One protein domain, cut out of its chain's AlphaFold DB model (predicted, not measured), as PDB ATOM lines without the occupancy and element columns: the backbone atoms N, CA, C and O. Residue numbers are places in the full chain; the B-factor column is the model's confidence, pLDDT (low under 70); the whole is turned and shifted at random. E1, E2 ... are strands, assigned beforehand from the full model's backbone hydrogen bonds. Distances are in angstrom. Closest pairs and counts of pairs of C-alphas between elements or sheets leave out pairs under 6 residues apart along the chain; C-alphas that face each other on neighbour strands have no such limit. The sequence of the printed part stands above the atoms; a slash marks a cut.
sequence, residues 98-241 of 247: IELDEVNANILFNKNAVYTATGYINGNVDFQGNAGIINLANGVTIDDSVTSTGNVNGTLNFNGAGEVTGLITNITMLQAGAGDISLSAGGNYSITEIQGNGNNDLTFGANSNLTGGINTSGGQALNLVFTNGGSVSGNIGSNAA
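Overview. This is residues 98 to 241 of the 247 residues of an uncharacterized protein of Rickettsia asiatica (UniProt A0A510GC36). The chain is wound in stacked turns, a solenoid whose cross-section is roughly a triangle of three walls, with each strand parallel to its neighbours in the turns before and after. One wall is E1, E3, E4, E6 and E8, running on into the later residues of E10 and E12; the second is E5, E7, E9, E11 and E13; the third starts with E2 and short paired stretches and goes on in the earlier residues of E10 and E12 and in E14, so that the largest sheet turns a corner at the bend in E10. The printed part has 144 residues with 14 named strands, E1 to E14 in order along the chain, and no named helix; the class is all strand, with 62 residues, under half, in named elements. One sheet runs E1 E3 E4 E6 E8 E10 E12 E14 and the other E5 E7 E9 E11 E13, both parallel throughout. The whole is compact, with a radius of gyration of the C-alphas of 13.7 A and spans of 34 by 27 by 25 A, the longest along the stack of turns.

Arrangement. Begin with the larger sheet, which runs, strand beside strand, E1, residues 98 to 100, E3, 114 to 117, E4, 133 to 136, E6, 155 to 158, E8, 171 to 176, E10, 188 to 196, E12, 208 to 214, and E14, 230 to 233; E1 and E14 are its edge strands. Look between E4 and E6, parallel at 15 degrees, and you find N 136 and O 157 2.8 A apart. Between E8 and E10 the angle is 51 degrees, and N 195 and O 174 are 2.8 A apart. E10 bends by 79 degrees at residue 192. On its other side E12 is parallel to it at 38 degrees, with N 189 and O 209 at 2.8 A. E12 and E14 stand at 36 degrees, with N 233 and O 210 at 2.8 A. From edge to edge the strands' lines turn by 177 degrees, and the sheet is twisted. The second sheet runs E5, residues 140 to 142, E7, 162 to 164, E9, 181 to 183, E11, 201 to 204, and E13, 223 to 226. E5 and E7 are parallel at 3 degrees, with N 142 and O 163 at 2.9 A; E11 and E13 are parallel at 21 degrees, with N 204 and O 225 at 2.8 A. The two sheets make a sandwich, two sheets face to face, with 28 pairs of C-alphas within 10 A and the strands of the one at 85 degrees to those of the other. E2, residues 106 to 109, pairs with no named strand, but its residues 107 to 108 pair in parallel with 125 to 126, those with 146 to 147, and those with 168 to 169.

Along the chain. Find C-alpha 98 at (145.024, 187.923, 81.149), where E1 begins. E10, the longest strand by residues, runs from C-alpha 188 at (173.170, 181.315, 72.983) to C-alpha 196 at (167.664, 196.356, 85.413), 20.3 A. E12 measures 15.1 A and E8 13.9 A. E14 ends at C-alpha 233, (178.049, 190.698, 72.415).

Size, cuts and confidence. The two C-alphas farthest apart are those of Asn 104 and Ser 238, 39.3 A. The printed part has no cut. The long links are E3 to E4, 15 residues, and E5 to E6, 12 residues. The mean pLDDT of the printed part is 96.2, and no printed residue is under 70.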
ATOM      1  N   ILE A  98     145.433 189.146  80.462       95.06
ATOM      2  CA  ILE A  98     145.024 187.923  81.149       95.06
ATOM      3  C   ILE A  98     145.906 187.691  82.376       95.06
ATOM      4  O   ILE A  98     147.096 188.003  82.374       95.06
ATOM      5  N   GLU A  99     145.319 187.109  83.414       95.50
ATOM      6  CA  GLU A  99     146.040 186.581  84.568       95.50
ATOM      7  C   GLU A  99     145.741 185.089  84.661       95.50
ATOM      8  O   GLU A  99     144.571 184.698  84.637       95.50
ATOM      9  N   LEU A 100     146.787 184.270  84.729       94.44
ATOM     10  CA  LEU A 100     146.682 182.824  84.908       94.44
ATOM     11  C   LEU A 100     147.652 182.402  86.013       94.44
ATOM     12  O   LEU A 100     148.733 182.975  86.158       94.44
ATOM     13  N   ASP A 101     147.228 181.402  86.778       93.56
ATOM     14  CA  ASP A 101     148.051 180.715  87.773       93.56
ATOM     15  C   ASP A 101     148.947 179.675  87.069       93.56
ATOM     16  O   ASP A 101     149.513 179.959  86.015       93.56
ATOM     17  N   GLU A 102     149.087 178.467  87.615       93.38
ATOM     18  CA  GLU A 102     149.833 177.387  86.982       93.38
ATOM     19  C   GLU A 102     149.266 177.029  85.595       93.38
ATOM     20  O   GLU A 102     148.089 176.692  85.429       93.38
ATOM     21  N   VAL A 103     150.140 177.055  84.589       93.00
ATOM     22  CA  VAL A 103     149.856 176.688  83.205       93.00
ATOM     23  C   VAL A 103     150.697 175.484  82.808       93.00
ATOM     24  O   VAL A 103     151.919 175.535  82.803       93.00
ATOM     25  N   ASN A 104     150.028 174.418  82.375       93.38
ATOM     26  CA  ASN A 104     150.646 173.208  81.832       93.38
ATOM     27  C   ASN A 104     150.411 173.116  80.313       93.38
ATOM     28  O   ASN A 104     149.744 172.198  79.837       93.38
ATOM     29  N   ALA A 105     150.866 174.128  79.571       96.25
ATOM     30  CA  ALA A 105     150.662 174.274  78.130       96.25
ATOM     31  C   ALA A 105     151.688 175.241  77.522       96.25
ATOM     32  O   ALA A 105     152.240 176.090  78.225       96.25
ATOM     33  N   ASN A 106     151.871 175.181  76.201       98.25
ATOM     34  CA  ASN A 106     152.595 176.235  75.489       98.25
ATOM     35  C   ASN A 106     151.742 177.514  75.431       98.25
ATOM     36  O   ASN A 106     150.527 177.443  75.237       98.25
ATOM     37  N   ILE A 107     152.367 178.685  75.535       98.62
ATOM     38  CA  ILE A 107     151.723 179.995  75.408       98.62
ATOM     39  C   ILE A 107     152.099 180.631  74.072       98.62
ATOM     40  O   ILE A 107     153.275 180.831  73.775       98.62
ATOM     41  N   LEU A 108     151.089 181.022  73.298       98.75
ATOM     42  CA  LEU A 108     151.228 181.655  71.991       98.75
ATOM     43  C   LEU A 108     150.610 183.055  72.024       98.75
ATOM     44  O   LEU A 108     149.392 183.204  72.164       98.75
ATOM     45  N   PHE A 109     151.415 184.102  71.859       98.56
ATOM     46  CA  PHE A 109     150.897 185.466  71.728       98.56
ATOM     47  C   PHE A 109     150.475 185.700  70.283       98.56
ATOM     48  O   PHE A 109     151.316 185.890  69.410       98.56
ATOM     49  N   ASN A 110     149.169 185.707  70.023       97.25
ATOM     50  CA  ASN A 110     148.609 186.057  68.710       97.25
ATOM     51  C   ASN A 110     148.332 187.566  68.581       97.25
ATOM     52  O   ASN A 110     147.902 188.038  67.529       97.25
ATOM     53  N   LYS A 111     148.548 188.314  69.665       95.69
ATOM     54  CA  LYS A 111     148.334 189.755  69.795       95.69
ATOM     55  C   LYS A 111     149.329 190.321  70.812       95.69
ATOM     56  O   LYS A 111     149.947 189.575  71.569       95.69
ATOM     57  N   ASN A 112     149.444 191.646  70.875       96.75
ATOM     58  CA  ASN A 112     150.154 192.370  71.936       96.75
ATOM     59  C   ASN A 112     149.399 192.258  73.280       96.75
ATOM     60  O   ASN A 112     148.812 193.234  73.747       96.75
ATOM     61  N   ALA A 113     149.355 191.056  73.851       96.94
ATOM     62  CA  ALA A 113     148.709 190.767  75.124       96.94
ATOM     63  C   ALA A 113     149.641 191.072  76.303       96.94
ATOM     64  O   ALA A 113     150.857 190.904  76.201       96.94
ATOM     65  N   VAL A 114     149.063 191.453  77.437       97.94
ATOM     66  CA  VAL A 114     149.725 191.449  78.743       97.94
ATOM     67  C   VAL A 114     149.296 190.189  79.486       97.94
ATOM     68  O   VAL A 114     148.113 189.986  79.736       97.94
ATOM     69  N   TYR A 115     150.248 189.333  79.829       98.19
ATOM     70  CA  TYR A 115     150.015 188.129  80.611       98.19
ATOM     71  C   TYR A 115     150.690 188.264  81.976       98.19
ATOM     72  O   TYR A 115     151.914 188.335  82.066       98.19
ATOM     73  N   THR A 116     149.897 188.286  83.043       98.25
ATOM     74  CA  THR A 116     150.394 188.166  84.416       98.25
ATOM     75  C   THR A 116     150.372 186.699  84.830       98.25
ATOM     76  O   THR A 116     149.301 186.118  85.000       98.25
ATOM     77  N   ALA A 117     151.553 186.101  84.982       98.12
ATOM     78  CA  ALA A 117     151.698 184.730  85.456       98.12
ATOM     79  C   ALA A 117     151.879 184.739  86.976       98.12
ATOM     80  O   ALA A 117     152.867 185.282  87.487       98.12
ATOM     81  N   THR A 118     150.919 184.163  87.696       97.12
ATOM     82  CA  THR A 118     150.955 184.037  89.161       97.12
ATOM     83  C   THR A 118     151.420 182.657  89.630       97.12
ATOM     84  O   THR A 118     151.806 182.526  90.792       97.12
ATOM     85  N   GLY A 119     151.485 181.680  88.718       96.06
ATOM     86  CA  GLY A 119     152.034 180.338  88.922       96.06
ATOM     87  C   GLY A 119     152.985 179.911  87.797       96.06
ATOM     88  O   GLY A 119     153.302 180.699  86.904       96.06
ATOM     89  N   TYR A 120     153.478 178.669  87.859       95.62
ATOM     90  CA  TYR A 120     154.465 178.136  86.910       95.62
ATOM     91  C   TYR A 120     153.931 178.034  85.480       95.62
ATOM     92  O   TYR A 120     152.760 177.732  85.270       95.62
ATOM     93  N   ILE A 121     154.810 178.230  84.496       97.75
ATOM     94  CA  ILE A 121     154.522 177.955  83.085       97.75
ATOM     95  C   ILE A 121     155.331 176.722  82.678       97.75
ATOM     96  O   ILE A 121     156.515 176.820  82.372       97.75
ATOM     97  N   ASN A 122     154.684 175.562  82.665       96.19
ATOM     98  CA  ASN A 122     155.269 174.279  82.285       96.19
ATOM     99  C   ASN A 122     155.097 174.053  80.773       96.19
ATOM    100  O   ASN A 122     154.338 173.183  80.337       96.19
ATOM    101  N   GLY A 123     155.735 174.904  79.971       97.00
ATOM    102  CA  GLY A 123     155.672 174.852  78.514       97.00
ATOM    103  C   GLY A 123     156.387 176.022  77.843       97.00
ATOM    104  O   GLY A 123     156.820 176.973  78.498       97.00
ATOM    105  N   ASN A 124     156.486 175.957  76.515       98.25
ATOM    106  CA  ASN A 124     157.152 176.988  75.722       98.25
ATOM    107  C   ASN A 124     156.343 178.277  75.679       98.25
ATOM    108  O   ASN A 124     155.115 178.257  75.605       98.25
ATOM    109  N   VAL A 125     157.043 179.403  75.616       98.81
ATOM    110  CA  VAL A 125     156.446 180.709  75.342       98.81
ATOM    111  C   VAL A 125     156.917 181.201  73.981       98.81
ATOM    112  O   VAL A 125     158.118 181.321  73.747       98.81
ATOM    113  N   ASP A 126     155.978 181.567  73.111       98.88
ATOM    114  CA  ASP A 126     156.268 182.206  71.828       98.88
ATOM    115  C   ASP A 126     155.479 183.513  71.657       98.88
ATOM    116  O   ASP A 126     154.245 183.525  71.587       98.88
ATOM    117  N   PHE A 127     156.198 184.634  71.550       98.88
ATOM    118  CA  PHE A 127     155.608 185.942  71.268       98.88
ATOM    119  C   PHE A 127     155.106 186.093  69.819       98.88
ATOM    120  O   PHE A 127     154.344 187.016  69.529       98.88
ATOM    121  N   GLN A 128     155.531 185.220  68.897       98.38
ATOM    122  CA  GLN A 128     155.170 185.211  67.470       98.38
ATOM    123  C   GLN A 128     155.270 186.589  66.791       98.38
ATOM    124  O   GLN A 128     154.437 186.979  65.968       98.38
ATOM    125  N   GLY A 129     156.282 187.371  67.170       98.25
ATOM    126  CA  GLY A 129     156.547 188.690  66.611       98.25
ATOM    127  C   GLY A 129     155.650 189.798  67.157       98.25
ATOM    128  O   GLY A 129     155.758 190.936  66.690       98.25
ATOM    129  N   ASN A 130     154.803 189.510  68.146       98.44
ATOM    130  CA  ASN A 130     153.960 190.487  68.827       98.44
ATOM    131  C   ASN A 130     154.689 191.142  70.004       98.44
ATOM    132  O   ASN A 130     155.506 190.528  70.684       98.44
ATOM    133  N   ALA A 131     154.345 192.396  70.291       98.12
ATOM    134  CA  ALA A 131     154.867 193.162  71.424       98.12
ATOM    135  C   ALA A 131     154.129 192.807  72.723       98.12
ATOM    136  O   ALA A 131     153.688 193.687  73.462       98.12
ATOM    137  N   GLY A 132     153.923 191.507  72.953       98.56
ATOM    138  CA  GLY A 132     153.331 191.002  74.181       98.56
ATOM    139  C   GLY A 132     154.244 191.237  75.381       98.56
ATOM    140  O   GLY A 132     155.452 191.421  75.242       98.56
ATOM    141  N   ILE A 133     153.661 191.221  76.573       98.81
ATOM    142  CA  ILE A 133     154.383 191.371  77.833       98.81
ATOM    143  C   ILE A 133     154.002 190.206  78.730       98.81
ATOM    144  O   ILE A 133     152.816 189.952  78.925       98.81
ATOM    145  N   ILE A 134     154.993 189.539  79.311       98.81
ATOM    146  CA  ILE A 134     154.787 188.633  80.439       98.81
ATOM    147  C   ILE A 134     155.292 189.312  81.703       98.81
ATOM    148  O   ILE A 134     156.451 189.715  81.770       98.81
ATOM    149  N   ASN A 135     154.430 189.396  82.708       98.75
ATOM    150  CA  ASN A 135     154.766 189.792  84.065       98.75
ATOM    151  C   ASN A 135     154.819 188.533  84.932       98.75
ATOM    152  O   ASN A 135     153.776 187.985  85.291       98.75
ATOM    153  N   LEU A 136     156.023 188.079  85.268       98.62
ATOM    154  CA  LEU A 136     156.233 186.947  86.162       98.62
ATOM    155  C   LEU A 136     156.173 187.421  87.614       98.62
ATOM    156  O   LEU A 136     156.923 188.320  88.014       98.62
ATOM    157  N   ALA A 137     155.276 186.834  88.405       98.56
ATOM    158  CA  ALA A 137     155.252 187.043  89.846       98.56
ATOM    159  C   ALA A 137     156.512 186.469  90.523       98.56
ATOM    160  O   ALA A 137     157.270 185.690  89.944       98.56
ATOM    161  N   ASN A 138     156.747 186.864  91.776       98.19
ATOM    162  CA  ASN A 138     157.891 186.382  92.545       98.19
ATOM    163  C   ASN A 138     157.838 184.858  92.747       98.19
ATOM    164  O   ASN A 138     156.863 184.337  93.282       98.19
ATOM    165  N   GLY A 139     158.932 184.183  92.409       98.06
ATOM    166  CA  GLY A 139     159.099 182.737  92.517       98.06
ATOM    167  C   GLY A 139     158.549 181.949  91.329       98.06
ATOM    168  O   GLY A 139     158.521 180.725  91.411       98.06
ATOM    169  N   VAL A 140     158.105 182.612  90.255       98.44
ATOM    170  CA  VAL A 140     157.588 181.934  89.060       98.44
ATOM    171  C   VAL A 140     158.729 181.454  88.159       98.44
ATOM    172  O   VAL A 140     159.697 182.174  87.900       98.44
ATOM    173  N   THR A 141     158.555 180.238  87.648       98.44
ATOM    174  CA  THR A 141     159.431 179.556  86.695       98.44
ATOM    175  C   THR A 141     158.708 179.349  85.366       98.44
ATOM    176  O   THR A 141     157.534 178.969  85.349       98.44
ATOM    177  N   ILE A 142     159.423 179.572  84.262       98.69
ATOM    178  CA  ILE A 142     159.072 179.059  82.934       98.69
ATOM    179  C   ILE A 142     159.939 177.823  82.686       98.69
ATOM    180  O   ILE A 142     161.158 177.944  82.556       98.69
ATOM    181  N   ASP A 143     159.321 176.645  82.642       97.31
ATOM    182  CA  ASP A 143     160.013 175.357  82.504       97.31
ATOM    183  C   ASP A 143     160.223 174.938  81.037       97.31
ATOM    184  O   ASP A 143     160.083 173.773  80.673       97.31
ATOM    185  N   ASP A 144     160.500 175.907  80.164       98.38
ATOM    186  CA  ASP A 144     160.956 175.660  78.797       98.38
ATOM    187  C   ASP A 144     161.523 176.956  78.182       98.38
ATOM    188  O   ASP A 144     161.862 177.918  78.880       98.38
ATOM    189  N   SER A 145     161.674 176.983  76.859       98.50
ATOM    190  CA  SER A 145     162.180 178.130  76.118       98.50
ATOM    191  C   SER A 145     161.195 179.302  76.047       98.50
ATOM    192  O   SER A 145     159.971 179.144  76.041       98.50
ATOM    193  N   VAL A 146     161.760 180.506  75.929       98.88
ATOM    194  CA  VAL A 146     161.027 181.733  75.602       98.88
ATOM    195  C   VAL A 146     161.561 182.260  74.279       98.88
ATOM    196  O   VAL A 146     162.759 182.510  74.125       98.88
ATOM    197  N   THR A 147     160.683 182.444  73.302       98.88
ATOM    198  CA  THR A 147     161.076 182.914  71.979       98.88
ATOM    199  C   THR A 147     160.083 183.904  71.386       98.88
ATOM    200  O   THR A 147     159.009 184.151  71.929       98.88
ATOM    201  N   SER A 148     160.458 184.497  70.258       98.75
ATOM    202  CA  SER A 148     159.540 185.201  69.373       98.75
ATOM    203  C   SER A 148     159.810 184.748  67.946       98.75
ATOM    204  O   SER A 148     160.831 185.099  67.343       98.75
ATOM    205  N   THR A 149     158.910 183.941  67.394       98.25
ATOM    206  CA  THR A 149     158.973 183.541  65.989       98.25
ATOM    207  C   THR A 149     158.517 184.680  65.070       98.25
ATOM    208  O   THR A 149     157.763 185.570  65.449       98.25
ATOM    209  N   GLY A 150     159.016 184.712  63.832       94.31
ATOM    210  CA  GLY A 150     158.618 185.700  62.818       94.31
ATOM    211  C   GLY A 150     159.288 187.078  62.926       94.31
ATOM    212  O   GLY A 150     159.706 187.598  61.897       94.31
ATOM    213  N   ASN A 151     159.440 187.652  64.125       95.81
ATOM    214  CA  ASN A 151     160.167 188.909  64.379       95.81
ATOM    215  C   ASN A 151     160.758 188.932  65.794       95.81
ATOM    216  O   ASN A 151     160.241 188.263  66.684       95.81
ATOM    217  N   VAL A 152     161.775 189.772  66.017       98.25
ATOM    218  CA  VAL A 152     162.276 190.053  67.369       98.25
ATOM    219  C   VAL A 152     161.274 190.942  68.096       98.25
ATOM    220  O   VAL A 152     161.113 192.107  67.729       98.25
ATOM    221  N   ASN A 153     160.552 190.382  69.065       98.44
ATOM    222  CA  ASN A 153     159.541 191.117  69.815       98.44
ATOM    223  C   ASN A 153     159.267 190.504  71.193       98.44
ATOM    224  O   ASN A 153     159.807 189.459  71.539       98.44
ATOM    225  N   GLY A 154     158.433 191.173  71.978       98.75
ATOM    226  CA  GLY A 154     158.012 190.705  73.289       98.75
ATOM    227  C   GLY A 154     158.918 191.164  74.427       98.75
ATOM    228  O   GLY A 154     160.111 191.444  74.247       98.75
ATOM    229  N   THR A 155     158.316 191.241  75.609       98.88
ATOM    230  CA  THR A 155     158.968 191.645  76.853       98.88
ATOM    231  C   THR A 155     158.714 190.603  77.929       98.88
ATOM    232  O   THR A 155     157.563 190.295  78.239       98.88
ATOM    233  N   LEU A 156     159.783 190.113  78.548       98.81
ATOM    234  CA  LEU A 156     159.718 189.301  79.757       98.81
ATOM    235  C   LEU A 156     160.102 190.165  80.960       98.81
ATOM    236  O   LEU A 156     161.200 190.714  81.001       98.81
ATOM    237  N   ASN A 157     159.200 190.318  81.924       98.62
ATOM    238  CA  ASN A 157     159.406 191.137  83.112       98.62
ATOM    239  C   ASN A 157     159.300 190.290  84.381       98.62
ATOM    240  O   ASN A 157     158.233 189.767  84.698       98.62
ATOM    241  N   PHE A 158     160.399 190.199  85.125       98.69
ATOM    242  CA  PHE A 158     160.433 189.559  86.434       98.69
ATOM    243  C   PHE A 158     160.120 190.584  87.526       98.69
ATOM    244  O   PHE A 158     160.909 191.496  87.771       98.69
ATOM    245  N   ASN A 159     158.990 190.421  88.219       98.12
ATOM    246  CA  ASN A 159     158.602 191.294  89.337       98.12
ATOM    247  C   ASN A 159     159.214 190.868  90.689       98.12
ATOM    248  O   ASN A 159     158.920 191.471  91.719       98.12
ATOM    249  N   GLY A 160     160.041 189.824  90.698       98.12
ATOM    250  CA  GLY A 160     160.734 189.286  91.865       98.12
ATOM    251  C   GLY A 160     161.750 188.231  91.434       98.12
ATOM    252  O   GLY A 160     162.216 188.262  90.295       98.12
ATOM    253  N   ALA A 161     162.076 187.295  92.325       98.44
ATOM    254  CA  ALA A 161     162.903 186.146  91.972       98.44
ATOM    255  C   ALA A 161     162.190 185.251  90.944       98.44
ATOM    256  O   ALA A 161     160.959 185.242  90.890       98.44
ATOM    257  N   GLY A 162     162.931 184.480  90.155       98.50
ATOM    258  CA  GLY A 162     162.332 183.558  89.188       98.50
ATOM    259  C   GLY A 162     163.351 182.826  88.325       98.50
ATOM    260  O   GLY A 162     164.558 183.037  88.447       98.50
ATOM    261  N   GLU A 163     162.856 181.960  87.446       98.75
ATOM    262  CA  GLU A 163     163.704 181.123  86.594       98.75
ATOM    263  C   GLU A 163     163.114 180.929  85.192       98.75
ATOM    264  O   GLU A 163     161.901 180.840  85.015       98.75
ATOM    265  N   VAL A 164     163.983 180.833  84.186       98.81
ATOM    266  CA  VAL A 164     163.652 180.244  82.880       98.81
ATOM    267  C   VAL A 164     164.622 179.093  82.650       98.81
ATOM    268  O   VAL A 164     165.839 179.301  82.641       98.81
ATOM    269  N   THR A 165     164.097 177.878  82.496       98.62
ATOM    270  CA  THR A 165     164.936 176.674  82.396       98.62
ATOM    271  C   THR A 165     165.477 176.464  80.983       98.62
ATOM    272  O   THR A 165     166.572 175.921  80.821       98.62
ATOM    273  N   GLY A 166     164.751 176.937  79.962       98.69
ATOM    274  CA  GLY A 166     165.162 176.925  78.560       98.69
ATOM    275  C   GLY A 166     165.936 178.173  78.113       98.69
ATOM    276  O   GLY A 166     166.216 179.095  78.875       98.69
ATOM    277  N   LEU A 167     166.303 178.209  76.828       98.62
ATOM    278  CA  LEU A 167     166.947 179.387  76.234       98.62
ATOM    279  C   LEU A 167     165.927 180.498  75.963       98.62
ATOM    280  O   LEU A 167     164.801 180.233  75.538       98.62
ATOM    281  N   ILE A 168     166.371 181.749  76.109       98.81
ATOM    282  CA  ILE A 168     165.617 182.930  75.672       98.81
ATOM    283  C   ILE A 168     166.197 183.445  74.354       98.81
ATOM    284  O   ILE A 168     167.380 183.795  74.275       98.81
ATOM    285  N   THR A 169     165.370 183.519  73.311       98.69
ATOM    286  CA  THR A 169     165.819 183.916  71.968       98.69
ATOM    287  C   THR A 169     164.864 184.879  71.276       98.69
ATOM    288  O   THR A 169     163.654 184.748  71.364       98.69
ATOM    289  N   ASN A 170     165.409 185.823  70.512       98.50
ATOM    290  CA  ASN A 170     164.655 186.748  69.669       98.50
ATOM    291  C   ASN A 170     163.623 187.598  70.424       98.50
ATOM    292  O   ASN A 170     162.636 188.004  69.822       98.50
ATOM    293  N   ILE A 171     163.835 187.920  71.701       98.69
ATOM    294  CA  ILE A 171     162.943 188.857  72.399       98.69
ATOM    295  C   ILE A 171     163.501 190.280  72.396       98.69
ATOM    296  O   ILE A 171     164.715 190.498  72.298       98.69
ATOM    297  N   THR A 172     162.617 191.269  72.508       98.62
ATOM    298  CA  THR A 172     163.036 192.674  72.577       98.62
ATOM    299  C   THR A 172     163.634 192.996  73.935       98.62
ATOM    300  O   THR A 172     164.687 193.625  74.003       98.62
ATOM    301  N   MET A 173     162.983 192.578  75.020       98.62
ATOM    302  CA  MET A 173     163.371 193.048  76.343       98.62
ATOM    303  C   MET A 173     163.239 191.981  77.421       98.62
ATOM    304  O   MET A 173     162.222 191.297  77.514       98.62
ATOM    305  N   LEU A 174     164.251 191.910  78.280       98.69
ATOM    306  CA  LEU A 174     164.194 191.235  79.572       98.69
ATOM    307  C   LEU A 174     164.359 192.285  80.674       98.69
ATOM    308  O   LEU A 174     165.351 193.008  80.680       98.69
ATOM    309  N   GLN A 175     163.416 192.361  81.608       98.19
ATOM    310  CA  GLN A 175     163.533 193.191  82.808       98.19
ATOM    311  C   GLN A 175     163.826 192.304  84.021       98.19
ATOM    312  O   GLN A 175     163.059 191.383  84.309       98.19
ATOM    313  N   ALA A 176     164.943 192.575  84.699       97.12
ATOM    314  CA  ALA A 176     165.511 191.714  85.736       97.12
ATOM    315  C   ALA A 176     166.130 192.516  86.894       97.12
ATOM    316  O   ALA A 176     166.534 193.658  86.708       97.12
ATOM    317  N   GLY A 177     166.239 191.921  88.086       92.56
ATOM    318  CA  GLY A 177     166.877 192.535  89.260       92.56
ATOM    319  C   GLY A 177     165.931 192.880  90.417       92.56
ATOM    320  O   GLY A 177     166.409 193.239  91.492       92.56
ATOM    321  N   ALA A 178     164.611 192.741  90.252       95.88
ATOM    322  CA  ALA A 178     163.628 192.855  91.339       95.88
ATOM    323  C   ALA A 178     163.766 191.733  92.396       95.88
ATOM    324  O   ALA A 178     163.388 191.917  93.551       95.88
ATOM    325  N   GLY A 179     164.355 190.604  92.006       97.69
ATOM    326  CA  GLY A 179     164.866 189.522  92.847       97.69
ATOM    327  C   GLY A 179     165.937 188.747  92.072       97.69
ATOM    328  O   GLY A 179     166.212 189.096  90.921       97.69
ATOM    329  N   ASP A 180     166.538 187.728  92.688       98.06
ATOM    330  CA  ASP A 180     167.525 186.877  92.010       98.06
ATOM    331  C   ASP A 180     166.852 186.062  90.901       98.06
ATOM    332  O   ASP A 180     165.859 185.366  91.136       98.06
ATOM    333  N   ILE A 181     167.388 186.154  89.686       98.50
ATOM    334  CA  ILE A 181     166.830 185.495  88.503       98.50
ATOM    335  C   ILE A 181     167.854 184.525  87.933       98.50
ATOM    336  O   ILE A 181     169.031 184.863  87.789       98.50
ATOM    337  N   SER A 182     167.399 183.329  87.563       98.44
ATOM    338  CA  SER A 182     168.227 182.319  86.908       98.44
ATOM    339  C   SER A 182     167.759 182.036  85.482       98.44
ATOM    340  O   SER A 182     166.585 181.781  85.231       98.44
ATOM    341  N   LEU A 183     168.690 182.083  84.535       98.69
ATOM    342  CA  LEU A 183     168.520 181.594  83.173       98.69
ATOM    343  C   LEU A 183     169.357 180.323  83.051       98.69
ATOM    344  O   LEU A 183     170.563 180.384  82.804       98.69
ATOM    345  N   SER A 184     168.743 179.176  83.323       97.94
ATOM    346  CA  SER A 184     169.477 177.957  83.687       97.94
ATOM    347  C   SER A 184     170.114 177.243  82.496       97.94
ATOM    348  O   SER A 184     171.114 176.535  82.659       97.94
ATOM    349  N   ALA A 185     169.588 177.440  81.284       98.12
ATOM    350  CA  ALA A 185     170.156 176.846  80.081       98.12
ATOM    351  C   ALA A 185     171.548 177.419  79.766       98.12
ATOM    352  O   ALA A 185     171.771 178.629  79.763       98.12
ATOM    353  N   GLY A 186     172.495 176.548  79.424       97.62
ATOM    354  CA  GLY A 186     173.725 176.967  78.755       97.62
ATOM    355  C   GLY A 186     173.482 177.162  77.259       97.62
ATOM    356  O   GLY A 186     172.740 176.392  76.645       97.62
ATOM    357  N   GLY A 187     174.127 178.154  76.646       97.69
ATOM    358  CA  GLY A 187     174.077 178.358  75.198       97.69
ATOM    359  C   GLY A 187     173.861 179.806  74.781       97.69
ATOM    360  O   GLY A 187     174.259 180.740  75.475       97.69
ATOM    361  N   ASN A 188     173.285 179.996  73.595       98.38
ATOM    362  CA  ASN A 188     173.170 181.315  72.983       98.38
ATOM    363  C   ASN A 188     171.822 181.956  73.314       98.38
ATOM    364  O   ASN A 188     170.776 181.477  72.879       98.38
ATOM    365  N   TYR A 189     171.883 183.078  74.018       98.69
ATOM    366  CA  TYR A 189     170.759 183.957  74.295       98.69
ATOM    367  C   TYR A 189     170.702 185.070  73.249       98.69
ATOM    368  O   TYR A 189     171.731 185.620  72.847       98.69
ATOM    369  N   SER A 190     169.493 185.425  72.821       98.44
ATOM    370  CA  SER A 190     169.247 186.557  71.920       98.44
ATOM    371  C   SER A 190     168.153 187.426  72.530       98.44
ATOM    372  O   SER A 190     166.971 187.088  72.471       98.44
ATOM    373  N   ILE A 191     168.567 188.511  73.177       98.69
ATOM    374  CA  ILE A 191     167.699 189.455  73.885       98.69
ATOM    375  C   ILE A 191     168.178 190.839  73.478       98.69
ATOM    376  O   ILE A 191     169.320 191.183  73.762       98.69
ATOM    377  N   THR A 192     167.349 191.633  72.805       98.25
ATOM    378  CA  THR A 192     167.817 192.924  72.264       98.25
ATOM    379  C   THR A 192     168.330 193.842  73.366       98.25
ATOM    380  O   THR A 192     169.399 194.435  73.216       98.25
ATOM    381  N   GLU A 193     167.616 193.914  74.488       97.62
ATOM    382  CA  GLU A 193     168.062 194.640  75.668       97.62
ATOM    383  C   GLU A 193     167.677 193.926  76.967       97.62
ATOM    384  O   GLU A 193     166.527 193.532  77.167       97.62
ATOM    385  N   ILE A 194     168.633 193.815  77.885       97.75
ATOM    386  CA  ILE A 194     168.363 193.513  79.289       97.75
ATOM    387  C   ILE A 194     168.349 194.829  80.060       97.75
ATOM    388  O   ILE A 194     169.325 195.582  80.011       97.75
ATOM    389  N   GLN A 195     167.258 195.089  80.777       96.69
ATOM    390  CA  GLN A 195     167.131 196.229  81.674       96.69
ATOM    391  C   GLN A 195     167.062 195.797  83.130       96.69
ATOM    392  O   GLN A 195     166.285 194.917  83.502       96.69
ATOM    393  N   GLY A 196     167.830 196.476  83.975       96.25
ATOM    394  CA  GLY A 196     167.664 196.356  85.413       96.25
ATOM    395  C   GLY A 196     166.344 196.974  85.879       96.25
ATOM    396  O   GLY A 196     166.073 198.141  85.606       96.25
ATOM    397  N   ASN A 197     165.543 196.235  86.637       95.12
ATOM    398  CA  ASN A 197     164.402 196.742  87.407       95.12
ATOM    399  C   ASN A 197     164.637 196.646  88.933       95.12
ATOM    400  O   ASN A 197     163.753 196.977  89.721       95.12
ATOM    401  N   GLY A 198     165.856 196.287  89.339       92.88
ATOM    402  CA  GLY A 198     166.375 196.317  90.704       92.88
ATOM    403  C   GLY A 198     167.878 196.022  90.697       92.88
ATOM    404  O   GLY A 198     168.515 196.194  89.660       92.88
ATOM    405  N   ASN A 199     168.437 195.610  91.835       91.00
ATOM    406  CA  ASN A 199     169.881 195.451  92.053       91.00
ATOM    407  C   ASN A 199     170.316 194.024  92.441       91.00
ATOM    408  O   ASN A 199     171.440 193.850  92.909       91.00
ATOM    409  N   ASN A 200     169.429 193.037  92.296       95.56
ATOM    410  CA  ASN A 200     169.752 191.623  92.502       95.56
ATOM    411  C   ASN A 200     170.459 191.029  91.275       95.56
ATOM    412  O   ASN A 200     170.636 191.712  90.261       95.56
ATOM    413  N   ASP A 201     170.850 189.761  91.359       96.44
ATOM    414  CA  ASP A 201     171.640 189.122  90.313       96.44
ATOM    415  C   ASP A 201     170.756 188.525  89.206       96.44
ATOM    416  O   ASP A 201     169.747 187.864  89.461       96.44
ATOM    417  N   LEU A 202     171.178 188.704  87.952       97.81
ATOM    418  CA  LEU A 202     170.751 187.874  86.828       97.81
ATOM    419  C   LEU A 202     171.858 186.861  86.523       97.81
ATOM    420  O   LEU A 202     172.925 187.212  86.010       97.81
ATOM    421  N   THR A 203     171.594 185.597  86.837       98.19
ATOM    422  CA  THR A 203     172.549 184.500  86.677       98.19
ATOM    423  C   THR A 203     172.268 183.706  85.413       98.19
ATOM    424  O   THR A 203     171.175 183.182  85.230       98.19
ATOM    425  N   PHE A 204     173.280 183.560  84.569       98.44
ATOM    426  CA  PHE A 204     173.267 182.709  83.389       98.44
ATOM    427  C   PHE A 204     173.893 181.345  83.691       98.44
ATOM    428  O   PHE A 204     174.924 181.233  84.370       98.44
ATOM    429  N   GLY A 205     173.297 180.306  83.111       97.69
ATOM    430  CA  GLY A 205     173.810 178.947  83.108       97.69
ATOM    431  C   GLY A 205     175.176 178.837  82.431       97.69
ATOM    432  O   GLY A 205     175.690 179.784  81.824       97.69
ATOM    433  N   ALA A 206     175.781 177.657  82.539       97.06
ATOM    434  CA  ALA A 206     177.172 177.475  82.152       97.06
ATOM    435  C   ALA A 206     177.423 177.725  80.655       97.06
ATOM    436  O   ALA A 206     176.689 177.208  79.813       97.06
ATOM    437  N   ASN A 207     178.521 178.413  80.317       95.75
ATOM    438  CA  ASN A 207     178.939 178.677  78.929       95.75
ATOM    439  C   ASN A 207     177.904 179.472  78.110       95.75
ATOM    440  O   ASN A 207     177.660 179.175  76.934       95.75
ATOM    441  N   SER A 208     177.277 180.470  78.730       97.81
ATOM    442  CA  SER A 208     176.241 181.277  78.083       97.81
ATOM    443  C   SER A 208     176.811 182.439  77.273       97.81
ATOM    444  O   SER A 208     177.697 183.158  77.730       97.81
ATOM    445  N   ASN A 209     176.261 182.664  76.080       96.88
ATOM    446  CA  ASN A 209     176.612 183.786  75.212       96.88
ATOM    447  C   ASN A 209     175.375 184.643  74.961       96.88
ATOM    448  O   ASN A 209     174.440 184.207  74.291       96.88
ATOM    449  N   LEU A 210     175.376 185.868  75.471       97.38
ATOM    450  CA  LEU A 210     174.329 186.847  75.224       97.38
ATOM    451  C   LEU A 210     174.652 187.657  73.968       97.38
ATOM    452  O   LEU A 210     175.668 188.343  73.912       97.38
ATOM    453  N   THR A 211     173.761 187.632  72.982       97.81
ATOM    454  CA  THR A 211     173.704 188.646  71.923       97.81
ATOM    455  C   THR A 211     172.626 189.652  72.299       97.81
ATOM    456  O   THR A 211     171.445 189.305  72.306       97.81
ATOM    457  N   GLY A 212     173.033 190.869  72.659       95.94
ATOM    458  CA  GLY A 212     172.133 191.825  73.296       95.94
ATOM    459  C   GLY A 212     172.824 193.013  73.948       95.94
ATOM    460  O   GLY A 212     174.011 192.958  74.265       95.94
ATOM    461  N   GLY A 213     172.071 194.091  74.152       94.69
ATOM    462  CA  GLY A 213     172.494 195.233  74.955       94.69
ATOM    463  C   GLY A 213     172.144 195.078  76.434       94.69
ATOM    464  O   GLY A 213     171.226 194.345  76.796       94.69
ATOM    465  N   ILE A 214     172.853 195.805  77.295       94.88
ATOM    466  CA  ILE A 214     172.538 195.914  78.724       94.88
ATOM    467  C   ILE A 214     172.343 197.389  79.053       94.88
ATOM    468  O   ILE A 214     173.258 198.191  78.829       94.88
ATOM    469  N   ASN A 215     171.175 197.734  79.597       94.25
ATOM    470  CA  ASN A 215     170.823 199.087  80.027       94.25
ATOM    471  C   ASN A 215     171.134 200.157  78.955       94.25
ATOM    472  O   ASN A 215     171.743 201.204  79.216       94.25
ATOM    473  N   THR A 216     170.774 199.868  77.703       94.12
ATOM    474  CA  THR A 216     171.074 200.727  76.549       94.12
ATOM    475  C   THR A 216     170.051 201.830  76.343       94.12
ATOM    476  O   THR A 216     170.413 202.880  75.821       94.12
ATOM    477  N   SER A 217     168.800 201.631  76.748       93.31
ATOM    478  CA  SER A 217     167.731 202.633  76.678       93.31
ATOM    479  C   SER A 217     167.211 203.065  78.054       93.31
ATOM    480  O   SER A 217     166.524 204.081  78.144       93.31
ATOM    481  N   GLY A 218     167.589 202.369  79.131       92.50
ATOM    482  CA  GLY A 218     167.223 202.716  80.503       92.50
ATOM    483  C   GLY A 218     167.526 201.590  81.492       92.50
ATOM    484  O   GLY A 218     168.272 200.672  81.170       92.50
ATOM    485  N   GLY A 219     166.945 201.675  82.689       92.19
ATOM    486  CA  GLY A 219     167.060 200.655  83.734       92.19
ATOM    487  C   GLY A 219     167.905 201.073  84.942       92.19
ATOM    488  O   GLY A 219     168.608 202.085  84.941       92.19
ATOM    489  N   GLN A 220     167.791 200.283  86.004       92.81
ATOM    490  CA  GLN A 220     168.639 200.320  87.193       92.81
ATOM    491  C   GLN A 220     169.904 199.482  86.971       92.81
ATOM    492  O   GLN A 220     169.962 198.658  86.061       92.81
ATOM    493  N   ALA A 221     170.926 199.682  87.802       91.19
ATOM    494  CA  ALA A 221     172.133 198.865  87.742       91.19
ATOM    495  C   ALA A 221     171.805 197.405  88.099       91.19
ATOM    496  O   ALA A 221     171.374 197.132  89.216       91.19
ATOM    497  N   LEU A 222     172.019 196.499  87.144       91.56
ATOM    498  CA  LEU A 222     171.808 195.058  87.270       91.56
ATOM    499  C   LEU A 222     173.157 194.340  87.311       91.56
ATOM    500  O   LEU A 222     174.013 194.621  86.466       91.56
ATOM    501  N   ASN A 223     173.321 193.411  88.249       92.62
ATOM    502  CA  ASN A 223     174.470 192.515  88.278       92.62
ATOM    503  C   ASN A 223     174.239 191.337  87.329       92.62
ATOM    504  O   ASN A 223     173.147 190.768  87.282       92.62
ATOM    505  N   LEU A 224     175.280 190.949  86.598       93.94
ATOM    506  CA  LEU A 224     175.256 189.809  85.690       93.94
ATOM    507  C   LEU A 224     176.275 188.772  86.144       93.94
ATOM    508  O   LEU A 224     177.449 189.092  86.328       93.94
ATOM    509  N   VAL A 225     175.834 187.526  86.269       95.81
ATOM    510  CA  VAL A 225     176.682 186.402  86.672       95.81
ATOM    511  C   VAL A 225     176.690 185.365  85.560       95.81
ATOM    512  O   VAL A 225     175.678 184.723  85.303       95.81
ATOM    513  N   PHE A 226     177.828 185.162  84.905       95.50
ATOM    514  CA  PHE A 226     178.039 184.066  83.963       95.50
ATOM    515  C   PHE A 226     178.755 182.929  84.679       95.50
ATOM    516  O   PHE A 226     179.882 183.081  85.140       95.50
ATOM    517  N   THR A 227     178.104 181.776  84.799       94.38
ATOM    518  CA  THR A 227     178.714 180.625  85.471       94.38
ATOM    519  C   THR A 227     179.642 179.866  84.523       94.38
ATOM    520  O   THR A 227     179.301 179.612  83.373       94.38
ATOM    521  N   ASN A 228     180.825 179.459  84.999       92.88
ATOM    522  CA  ASN A 228     181.793 178.671  84.218       92.88
ATOM    523  C   ASN A 228     182.119 179.278  82.835       92.88
ATOM    524  O   ASN A 228     182.282 178.544  81.858       92.88
ATOM    525  N   GLY A 229     182.226 180.608  82.763       88.75
ATOM    526  CA  GLY A 229     182.482 181.338  81.529       88.75
ATOM    527  C   GLY A 229     181.223 181.743  80.758       88.75
ATOM    528  O   GLY A 229     180.149 181.151  80.862       88.75
ATOM    529  N   GLY A 230     181.380 182.772  79.934       92.62
ATOM    530  CA  GLY A 230     180.328 183.310  79.087       92.62
ATOM    531  C   GLY A 230     180.796 184.548  78.335       92.62
ATOM    532  O   GLY A 230     181.942 184.983  78.470       92.62
ATOM    533  N   SER A 231     179.917 185.104  77.512       92.94
ATOM    534  CA  SER A 231     180.206 186.331  76.778       92.94
ATOM    535  C   SER A 231     178.968 187.195  76.595       92.94
ATOM    536  O   SER A 231     177.844 186.701  76.547       92.94
ATOM    537  N   VAL A 232     179.195 188.499  76.458       93.44
ATOM    538  CA  VAL A 232     178.188 189.464  76.021       93.44
ATOM    539  C   VAL A 232     178.680 190.097  74.729       93.44
ATOM    540  O   VAL A 232     179.790 190.626  74.666       93.44
ATOM    541  N   SER A 233     177.844 190.049  73.701       93.00
ATOM    542  CA  SER A 233     178.049 190.698  72.415       93.00
ATOM    543  C   SER A 233     176.960 191.749  72.214       93.00
ATOM    544  O   SER A 233     175.839 191.443  71.803       93.00
ATOM    545  N   GLY A 234     177.295 192.996  72.537       91.75
ATOM    546  CA  GLY A 234     176.429 194.156  72.369       91.75
ATOM    547  C   GLY A 234     176.884 195.340  73.217       91.75
ATOM    548  O   GLY A 234     177.937 195.306  73.855       91.75
ATOM    549  N   ASN A 235     176.106 196.418  73.184       92.06
ATOM    550  CA  ASN A 235     176.431 197.641  73.910       92.06
ATOM    551  C   ASN A 235     176.093 197.498  75.397       92.06
ATOM    552  O   ASN A 235     175.020 197.019  75.753       92.06
ATOM    553  N   ILE A 236     176.986 197.971  76.264       90.31
ATOM    554  CA  ILE A 236     176.828 197.904  77.718       90.31
ATOM    555  C   ILE A 236     176.786 199.330  78.271       90.31
ATOM    556  O   ILE A 236     177.704 200.113  78.023       90.31
ATOM    557  N   GLY A 237     175.720 199.669  79.001       84.19
ATOM    558  CA  GLY A 237     175.631 200.886  79.813       84.19
ATOM    559  C   GLY A 237     175.714 202.201  79.038       84.19
ATOM    560  O   GLY A 237     176.292 203.172  79.521       84.19
ATOM    561  N   SER A 238     175.178 202.250  77.814       81.12
ATOM    562  CA  SER A 238     175.288 203.450  76.968       81.12
ATOM    563  C   SER A 238     174.501 204.653  77.502       81.12
ATOM    564  O   SER A 238     174.923 205.781  77.271       81.12
ATOM    565  N   ASN A 239     173.388 204.424  78.210       78.12
ATOM    566  CA  ASN A 239     172.511 205.487  78.727       78.12
ATOM    567  C   ASN A 239     172.124 205.324  80.210       78.12
ATOM    568  O   ASN A 239     171.546 206.242  80.790       78.12
ATOM    569  N   ALA A 240     172.442 204.188  80.832       83.69
ATOM    570  CA  ALA A 240     172.213 203.926  82.248       83.69
ATOM    571  C   ALA A 240     173.373 203.110  82.841       83.69
ATOM    572  O   ALA A 240     174.139 202.474  82.117       83.69
ATOM    573  N   ALA A 241     173.528 203.165  84.165       83.12
ATOM    574  CA  ALA A 241     174.584 202.435  84.861       83.12
ATOM    575  C   ALA A 241     174.373 200.919  84.749       83.12
ATOM    576  O   ALA A 241     173.239 200.445  84.748       83.12
TER     577      ALA A 241